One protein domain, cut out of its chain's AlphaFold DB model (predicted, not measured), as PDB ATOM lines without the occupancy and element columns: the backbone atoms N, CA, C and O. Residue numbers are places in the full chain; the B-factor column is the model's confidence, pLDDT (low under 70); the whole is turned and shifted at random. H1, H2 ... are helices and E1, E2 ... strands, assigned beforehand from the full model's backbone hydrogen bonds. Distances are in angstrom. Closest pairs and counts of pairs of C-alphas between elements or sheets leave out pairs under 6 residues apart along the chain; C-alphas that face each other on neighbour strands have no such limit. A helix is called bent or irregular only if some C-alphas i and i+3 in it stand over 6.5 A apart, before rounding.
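This is residues 125 to 181 of the 344 residues of the protein "Predicted protein" of Naegleria gruberi (UniProt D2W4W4). Two small lobes sit end to end along the longest axis, each a short helix packed on a two-stranded hairpin. The first lobe holds H1 with E1 and E2, the second holds H2 with E3 and E4, and residues 148 to 152 join them. The printed part has 57 residues, with the order H1, E1, E2, H2, E3, E4; both two-stranded sheets, E1 - E2 and E3 - E4, are antiparallel. The class is mixed, helices and strands, with under half of the residues, 28, in named elements. The whole is compact, with a radius of gyration of the C-alphas of 11.1 A and spans of 30 by 24 by 14 A.

H1, residues 130 to 134, comes closest to E1, residues 140 to 142, at the C-alphas of Asp 130 and Gln 140, 4.5 A apart. E1 and E2, residues 145 to 147, form an antiparallel hairpin at 133 degrees, with N 142 and O 145 within hydrogen-bond range at 2.9 A. The closest C-alphas of H1 and E2 are those of Cys 133 and Cys 146, 5.4 A apart. H2, residues 153 to 159, and E3, residues 163 to 167, come closest at the C-alphas of Asn 153 and Ile 164, 4.7 A apart. E3 and E4, residues 176 to 180, form an antiparallel hairpin at 141 degrees, with N 164 and O 179 within range at 2.9 A. The closest C-alphas of H2 and E4 are those of Cys 156 and Cys 178, 5.5 A apart. H1 and H2 are apart, and E1 and E2 are both apart from E3 and E4. In H1 every O i to N i+4 pair is within range; in H2 0 of 3 are, against 3 of 4 O i to N i+3 pairs.

H1 begins at C-alpha 130 (-1.344, 25.491, 0.925) and is 6.6 A long; E1 and E2 are each 6.3 A. H2 is 10.9 A long and irregular, with C-alphas 155 and 158 7.7 A apart. E3 is 12.4 A and E4 12.5 A, ending at C-alpha 180 (16.538, 28.198, 7.356).

The C-alphas farthest apart, those of Ala 126 and Arg 181, are 30.6 A apart. The printed part has no cut and no long link. Mean pLDDT of the printed part is 76.4, with residues 158 to 163, 167 to 176 and 180 to 181 under 70.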
ATOM      1  N   TYR A 125      -5.098  34.284  -6.346       92.69
ATOM      2  CA  TYR A 125      -5.662  32.950  -6.457       92.69
ATOM      3  C   TYR A 125      -6.293  32.565  -5.128       92.69
ATOM      4  O   TYR A 125      -5.627  32.577  -4.098       92.69
ATOM      5  N   ALA A 126      -7.573  32.209  -5.163       93.81
ATOM      6  CA  ALA A 126      -8.246  31.695  -3.984       93.81
ATOM      7  C   ALA A 126      -7.710  30.302  -3.623       93.81
ATOM      8  O   ALA A 126      -7.396  29.502  -4.511       93.81
ATOM      9  N   CYS A 127      -7.658  30.002  -2.332       95.56
ATOM     10  CA  CYS A 127      -7.197  28.718  -1.813       95.56
ATOM     11  C   CYS A 127      -7.969  28.305  -0.559       95.56
ATOM     12  O   CYS A 127      -8.496  29.141   0.176       95.56
ATOM     13  N   ALA A 128      -8.033  26.995  -0.321       94.62
ATOM     14  CA  ALA A 128      -8.530  26.414   0.923       94.62
ATOM     15  C   ALA A 128      -7.393  25.822   1.771       94.62
ATOM     16  O   ALA A 128      -7.531  25.716   2.990       94.62
ATOM     17  N   ALA A 129      -6.282  25.434   1.137       92.62
ATOM     18  CA  ALA A 129      -5.070  24.954   1.790       92.62
ATOM     19  C   ALA A 129      -3.817  25.285   0.959       92.62
ATOM     20  O   ALA A 129      -3.905  25.529  -0.244       92.62
ATOM     21  N   ASP A 130      -2.635  25.208   1.578       87.19
ATOM     22  CA  ASP A 130      -1.344  25.491   0.925       87.19
ATOM     23  C   ASP A 130      -1.118  24.656  -0.346       87.19
ATOM     24  O   ASP A 130      -0.549  25.134  -1.326       87.19
ATOM     25  N   ALA A 131      -1.627  23.419  -0.380       88.88
ATOM     26  CA  ALA A 131      -1.513  22.530  -1.538       88.88
ATOM     27  C   ALA A 131      -2.159  23.101  -2.819       88.88
ATOM     28  O   ALA A 131      -1.680  22.814  -3.920       88.88
ATOM     29  N   ASP A 132      -3.195  23.940  -2.693       91.81
ATOM     30  CA  ASP A 132      -3.848  24.595  -3.835       91.81
ATOM     31  C   ASP A 132      -2.910  25.616  -4.503       91.81
ATOM     32  O   ASP A 132      -2.931  25.804  -5.725       91.81
ATOM     33  N   CYS A 133      -2.044  26.230  -3.695       89.00
ATOM     34  CA  CYS A 133      -1.117  27.289  -4.074       89.00
ATOM     35  C   CYS A 133       0.163  26.756  -4.718       89.00
ATOM     36  O   CYS A 133       0.655  27.349  -5.682       89.00
ATOM     37  N   VAL A 134       0.637  25.583  -4.281       84.19
ATOM     38  CA  VAL A 134       1.852  24.942  -4.816       84.19
ATOM     39  C   VAL A 134       1.747  24.708  -6.323       84.19
ATOM     40  O   VAL A 134       2.688  24.989  -7.064       84.19
ATOM     41  N   SER A 135       0.582  24.262  -6.806       84.94
ATOM     42  CA  SER A 135       0.345  24.036  -8.244       84.94
ATOM     43  C   SER A 135       0.447  25.309  -9.098       84.94
ATOM     44  O   SER A 135       0.637  25.226 -10.312       84.94
ATOM     45  N   ARG A 136       0.344  26.480  -8.460       85.06
ATOM     46  CA  ARG A 136       0.367  27.811  -9.080       85.06
ATOM     47  C   ARG A 136       1.663  28.576  -8.800       85.06
ATOM     48  O   ARG A 136       1.780  29.717  -9.232       85.06
ATOM     49  N   GLY A 137       2.626  27.952  -8.117       82.62
ATOM     50  CA  GLY A 137       3.937  28.534  -7.823       82.62
ATOM     51  C   GLY A 137       4.028  29.338  -6.523       82.62
ATOM     52  O   GLY A 137       5.041  30.002  -6.342       82.62
ATOM     53  N   TYR A 138       3.030  29.252  -5.637       85.25
ATOM     54  CA  TYR A 138       2.986  29.949  -4.342       85.25
ATOM     55  C   TYR A 138       3.148  28.970  -3.176       85.25
ATOM     56  O   TYR A 138       2.804  27.793  -3.298       85.25
ATOM     57  N   SER A 139       3.661  29.451  -2.042       83.38
ATOM     58  CA  SER A 139       4.069  28.606  -0.912       83.38
ATOM     59  C   SER A 139       3.009  28.422   0.170       83.38
ATOM     60  O   SER A 139       3.045  27.395   0.846       83.38
ATOM     61  N   GLN A 140       2.057  29.347   0.319       88.12
ATOM     62  CA  GLN A 140       1.044  29.247   1.374       88.12
ATOM     63  C   GLN A 140      -0.309  29.853   1.000       88.12
ATOM     64  O   GLN A 140      -0.407  30.737   0.147       88.12
ATOM     65  N   CYS A 141      -1.345  29.379   1.684       90.50
ATOM     66  CA  CYS A 141      -2.696  29.906   1.664       90.50
ATOM     67  C   CYS A 141      -2.953  30.726   2.934       90.50
ATOM     68  O   CYS A 141      -3.076  30.171   4.027       90.50
ATOM     69  N   ALA A 142      -3.069  32.044   2.798       89.19
ATOM     70  CA  ALA A 142      -3.345  32.952   3.907       89.19
ATOM     71  C   ALA A 142      -4.550  33.832   3.567       89.19
ATOM     72  O   ALA A 142      -4.631  34.387   2.474       89.19
ATOM     73  N   ASP A 143      -5.505  33.935   4.495       93.06
ATOM     74  CA  ASP A 143      -6.762  34.672   4.298       93.06
ATOM     75  C   ASP A 143      -7.544  34.241   3.041       93.06
ATOM     76  O   ASP A 143      -8.161  35.058   2.363       93.06
ATOM     77  N   PHE A 144      -7.528  32.936   2.738       93.94
ATOM     78  CA  PHE A 144      -8.118  32.333   1.531       93.94
ATOM     79  C   PHE A 144      -7.475  32.776   0.210       93.94
ATOM     80  O   PHE A 144      -8.047  32.539  -0.854       93.94
ATOM     81  N   GLU A 145      -6.281  33.366   0.255       93.56
ATOM     82  CA  GLU A 145      -5.507  33.776  -0.913       93.56
ATOM     83  C   GLU A 145      -4.126  33.114  -0.922       93.56
ATOM     84  O   GLU A 145      -3.441  33.032   0.100       93.56
ATOM     85  N   CYS A 146      -3.687  32.658  -2.090       90.88
ATOM     86  CA  CYS A 146      -2.323  32.192  -2.266       90.88
ATOM     87  C   CYS A 146      -1.365  33.363  -2.116       90.88
ATOM     88  O   CYS A 146      -1.600  34.430  -2.680       90.88
ATOM     89  N   ARG A 147      -0.273  33.169  -1.386       87.25
ATOM     90  CA  ARG A 147       0.774  34.172  -1.194       87.25
ATOM     91  C   ARG A 147       2.139  33.507  -1.208       87.25
ATOM     92  O   ARG A 147       2.264  32.305  -0.958       87.25
ATOM     93  N   ASP A 148       3.154  34.312  -1.482       82.94
ATOM     94  CA  ASP A 148       4.515  33.919  -1.157       82.94
ATOM     95  C   ASP A 148       4.661  33.900   0.373       82.94
ATOM     96  O   ASP A 148       4.100  34.734   1.087       82.94
ATOM     97  N   GLU A 149       5.398  32.925   0.889       80.38
ATOM     98  CA  GLU A 149       5.764  32.825   2.304       80.38
ATOM     99  C   GLU A 149       6.624  34.022   2.719       80.38
ATOM    100  O   GLU A 149       6.590  34.454   3.866       80.38
ATOM    101  N   CYS A 150       7.366  34.589   1.767       79.88
ATOM    102  CA  CYS A 150       8.179  35.772   1.966       79.88
ATOM    103  C   CYS A 150       8.407  36.519   0.645       79.88
ATOM    104  O   CYS A 150       8.475  35.918  -0.425       79.88
ATOM    105  N   HIS A 151       8.616  37.829   0.728       76.75
ATOM    106  CA  HIS A 151       9.161  38.649  -0.357       76.75
ATOM    107  C   HIS A 151      10.573  39.140  -0.032       76.75
ATOM    108  O   HIS A 151      11.411  39.313  -0.919       76.75
ATOM    109  N   VAL A 152      10.858  39.353   1.252       75.94
ATOM    110  CA  VAL A 152      12.155  39.786   1.769       75.94
ATOM    111  C   VAL A 152      12.552  38.960   2.992       75.94
ATOM    112  O   VAL A 152      11.725  38.350   3.659       75.94
ATOM    113  N   ASN A 153      13.844  38.955   3.334       74.69
ATOM    114  CA  ASN A 153      14.357  38.181   4.476       74.69
ATOM    115  C   ASN A 153      13.704  38.548   5.821       74.69
ATOM    116  O   ASN A 153      13.695  37.727   6.732       74.69
ATOM    117  N   SER A 154      13.187  39.772   5.972       77.88
ATOM    118  CA  SER A 154      12.505  40.189   7.202       77.88
ATOM    119  C   SER A 154      11.171  39.481   7.418       77.88
ATOM    120  O   SER A 154      10.771  39.329   8.570       77.88
ATOM    121  N   ASP A 155      10.522  39.010   6.351       78.81
ATOM    122  CA  ASP A 155       9.232  38.312   6.432       78.81
ATOM    123  C   ASP A 155       9.384  36.947   7.118       78.81
ATOM    124  O   ASP A 155       8.447  36.417   7.699       78.81
ATOM    125  N   CYS A 156      10.606  36.414   7.151       79.31
ATOM    126  CA  CYS A 156      10.923  35.130   7.758       79.31
ATOM    127  C   CYS A 156      11.299  35.200   9.248       79.31
ATOM    128  O   CYS A 156      11.883  34.256   9.785       79.31
ATOM    129  N   SER A 157      11.020  36.315   9.923       74.38
ATOM    130  CA  SER A 157      11.471  36.560  11.300       74.38
ATOM    131  C   SER A 157      10.791  35.666  12.348       74.38
ATOM    132  O   SER A 157      11.411  35.360  13.373       74.38
ATOM    133  N   ASP A 158       9.588  35.168  12.059       68.56
ATOM    134  CA  ASP A 158       8.824  34.288  12.955       68.56
ATOM    135  C   ASP A 158       9.320  32.830  12.947       68.56
ATOM    136  O   ASP A 158       9.138  32.103  13.925       68.56
ATOM    137  N   PHE A 159      10.047  32.413  11.905       60.34
ATOM    138  CA  PHE A 159      10.631  31.067  11.788       60.34
ATOM    139  C   PHE A 159      11.988  30.923  12.501       60.34
ATOM    140  O   PHE A 159      12.703  29.935  12.326       60.34
ATOM    141  N   GLY A 160      12.345  31.905  13.331       57.41
ATOM    142  CA  GLY A 160      13.648  32.030  13.972       57.41
ATOM    143  C   GLY A 160      14.527  33.058  13.259       57.41
ATOM    144  O   GLY A 160      14.364  33.342  12.078       57.41
ATOM    145  N   LYS A 161      15.495  33.626  13.987       51.41
ATOM    146  CA  LYS A 161      16.340  34.778  13.591       51.41
ATOM    147  C   LYS A 161      17.135  34.649  12.273       51.41
ATOM    148  O   LYS A 161      17.913  35.549  11.962       51.41
ATOM    149  N   TYR A 162      17.010  33.549  11.532       56.66
ATOM    150  CA  TYR A 162      17.961  33.160  10.494       56.66
ATOM    151  C   TYR A 162      17.332  32.494   9.269       56.66
ATOM    152  O   TYR A 162      18.019  31.750   8.580       56.66
ATOM    153  N   SER A 163      16.067  32.752   8.964       68.00
ATOM    154  CA  SER A 163      15.488  32.312   7.695       68.00
ATOM    155  C   SER A 163      15.704  33.377   6.612       68.00
ATOM    156  O   SER A 163      15.561  34.572   6.871       68.00
ATOM    157  N   ILE A 164      16.125  32.960   5.418       73.12
ATOM    158  CA  ILE A 164      16.231  33.834   4.241       73.12
ATOM    159  C   ILE A 164      15.077  33.551   3.294       73.12
ATOM    160  O   ILE A 164      14.652  32.407   3.148       73.12
ATOM    161  N   CYS A 165      14.609  34.596   2.630       77.94
ATOM    162  CA  CYS A 165      13.636  34.460   1.577       77.94
ATOM    163  C   CYS A 165      14.344  34.071   0.281       77.94
ATOM    164  O   CYS A 165      15.081  34.874  -0.295       77.94
ATOM    165  N   GLY A 166      14.165  32.827  -0.157       75.31
ATOM    166  CA  GLY A 166      14.854  32.291  -1.326       75.31
ATOM    167  C   GLY A 166      13.925  31.498  -2.229       75.31
ATOM    168  O   GLY A 166      12.974  30.881  -1.752       75.31
ATOM    169  N   ALA A 167      14.234  31.510  -3.529       66.12
ATOM    170  CA  ALA A 167      13.633  30.584  -4.477       66.12
ATOM    171  C   ALA A 167      14.046  29.151  -4.099       66.12
ATOM    172  O   ALA A 167      15.245  28.880  -3.986       66.12
ATOM    173  N   ASP A 168      13.089  28.248  -3.869       60.00
ATOM    174  CA  ASP A 168      13.404  26.839  -3.596       60.00
ATOM    175  C   ASP A 168      14.100  26.226  -4.827       60.00
ATOM    176  O   ASP A 168      13.493  26.165  -5.893       60.00
ATOM    177  N   PRO A 169      15.360  25.761  -4.727       52.53
ATOM    178  CA  PRO A 169      16.120  25.281  -5.882       52.53
ATOM    179  C   PRO A 169      15.540  24.006  -6.515       52.53
ATOM    180  O   PRO A 169      15.950  23.635  -7.615       52.53
ATOM    181  N   SER A 170      14.611  23.324  -5.838       56.47
ATOM    182  CA  SER A 170      13.922  22.144  -6.366       56.47
ATOM    183  C   SER A 170      12.730  22.476  -7.268       56.47
ATOM    184  O   SER A 170      12.223  21.582  -7.947       56.47
ATOM    185  N   ASN A 171      12.284  23.736  -7.304       51.47
ATOM    186  CA  ASN A 171      11.109  24.146  -8.060       51.47
ATOM    187  C   ASN A 171      11.317  25.511  -8.733       51.47
ATOM    188  O   ASN A 171      12.230  26.259  -8.409       51.47
ATOM    189  N   ASN A 172      10.511  25.801  -9.751       51.38
ATOM    190  CA  ASN A 172      10.666  26.964 -10.631       51.38
ATOM    191  C   ASN A 172      10.878  28.290  -9.856       51.38
ATOM    192  O   ASN A 172      10.348  28.461  -8.760       51.38
ATOM    193  N   SER A 173      11.616  29.241 -10.443       54.47
ATOM    194  CA  SER A 173      12.172  30.462  -9.815       54.47
ATOM    195  C   SER A 173      11.169  31.466  -9.212       54.47
ATOM    196  O   SER A 173      11.552  32.587  -8.894       54.47
ATOM    197  N   THR A 174       9.894  31.107  -9.101       55.34
ATOM    198  CA  THR A 174       8.819  31.912  -8.510       55.34
ATOM    199  C   THR A 174       8.517  31.534  -7.060       55.34
ATOM    200  O   THR A 174       7.818  32.276  -6.388       55.34
ATOM    201  N   TYR A 175       9.029  30.402  -6.564       62.03
ATOM    202  CA  TYR A 175       8.668  29.891  -5.241       62.03
ATOM    203  C   TYR A 175       9.532  30.497  -4.131       62.03
ATOM    204  O   TYR A 175      10.569  29.933  -3.782       62.03
ATOM    205  N   HIS A 176       9.119  31.629  -3.564       67.75
ATOM    206  CA  HIS A 176       9.807  32.219  -2.419       67.75
ATOM    207  C   HIS A 176       9.338  31.576  -1.109       67.75
ATOM    208  O   HIS A 176       8.163  31.646  -0.734       67.75
ATOM    209  N   ARG A 177      10.273  30.912  -0.425       75.69
ATOM    210  CA  ARG A 177      10.051  30.273   0.874       75.69
ATOM    211  C   ARG A 177      11.053  30.762   1.906       75.69
ATOM    212  O   ARG A 177      12.176  31.141   1.554       75.69
ATOM    213  N   CYS A 178      10.681  30.686   3.175       74.69
ATOM    214  CA  CYS A 178      11.608  30.933   4.267       74.69
ATOM    215  C   CYS A 178      12.512  29.711   4.444       74.69
ATOM    216  O   CYS A 178      12.134  28.698   5.031       74.69
ATOM    217  N   ILE A 179      13.722  29.787   3.892       71.94
ATOM    218  CA  ILE A 179      14.722  28.723   3.996       71.94
ATOM    219  C   ILE A 179      15.556  28.986   5.256       71.94
ATOM    220  O   ILE A 179      16.155  30.063   5.361       71.94
ATOM    221  N   PRO A 180      15.646  28.044   6.211       64.94
ATOM    222  CA  PRO A 180      16.538  28.198   7.356       64.94
ATOM    223  C   PRO A 180      17.997  28.311   6.877       64.94
ATOM    224  O   PRO A 180      18.443  27.518   6.044       64.94
ATOM    225  N   ARG A 181      18.760  29.294   7.384       64.25
ATOM    226  CA  ARG A 181      20.210  29.398   7.134       64.25
ATOM    227  C   ARG A 181      20.894  28.101   7.552       64.25
ATOM    228  O   ARG A 181      20.634  27.568   8.628       64.25
TER     229      ARG A 181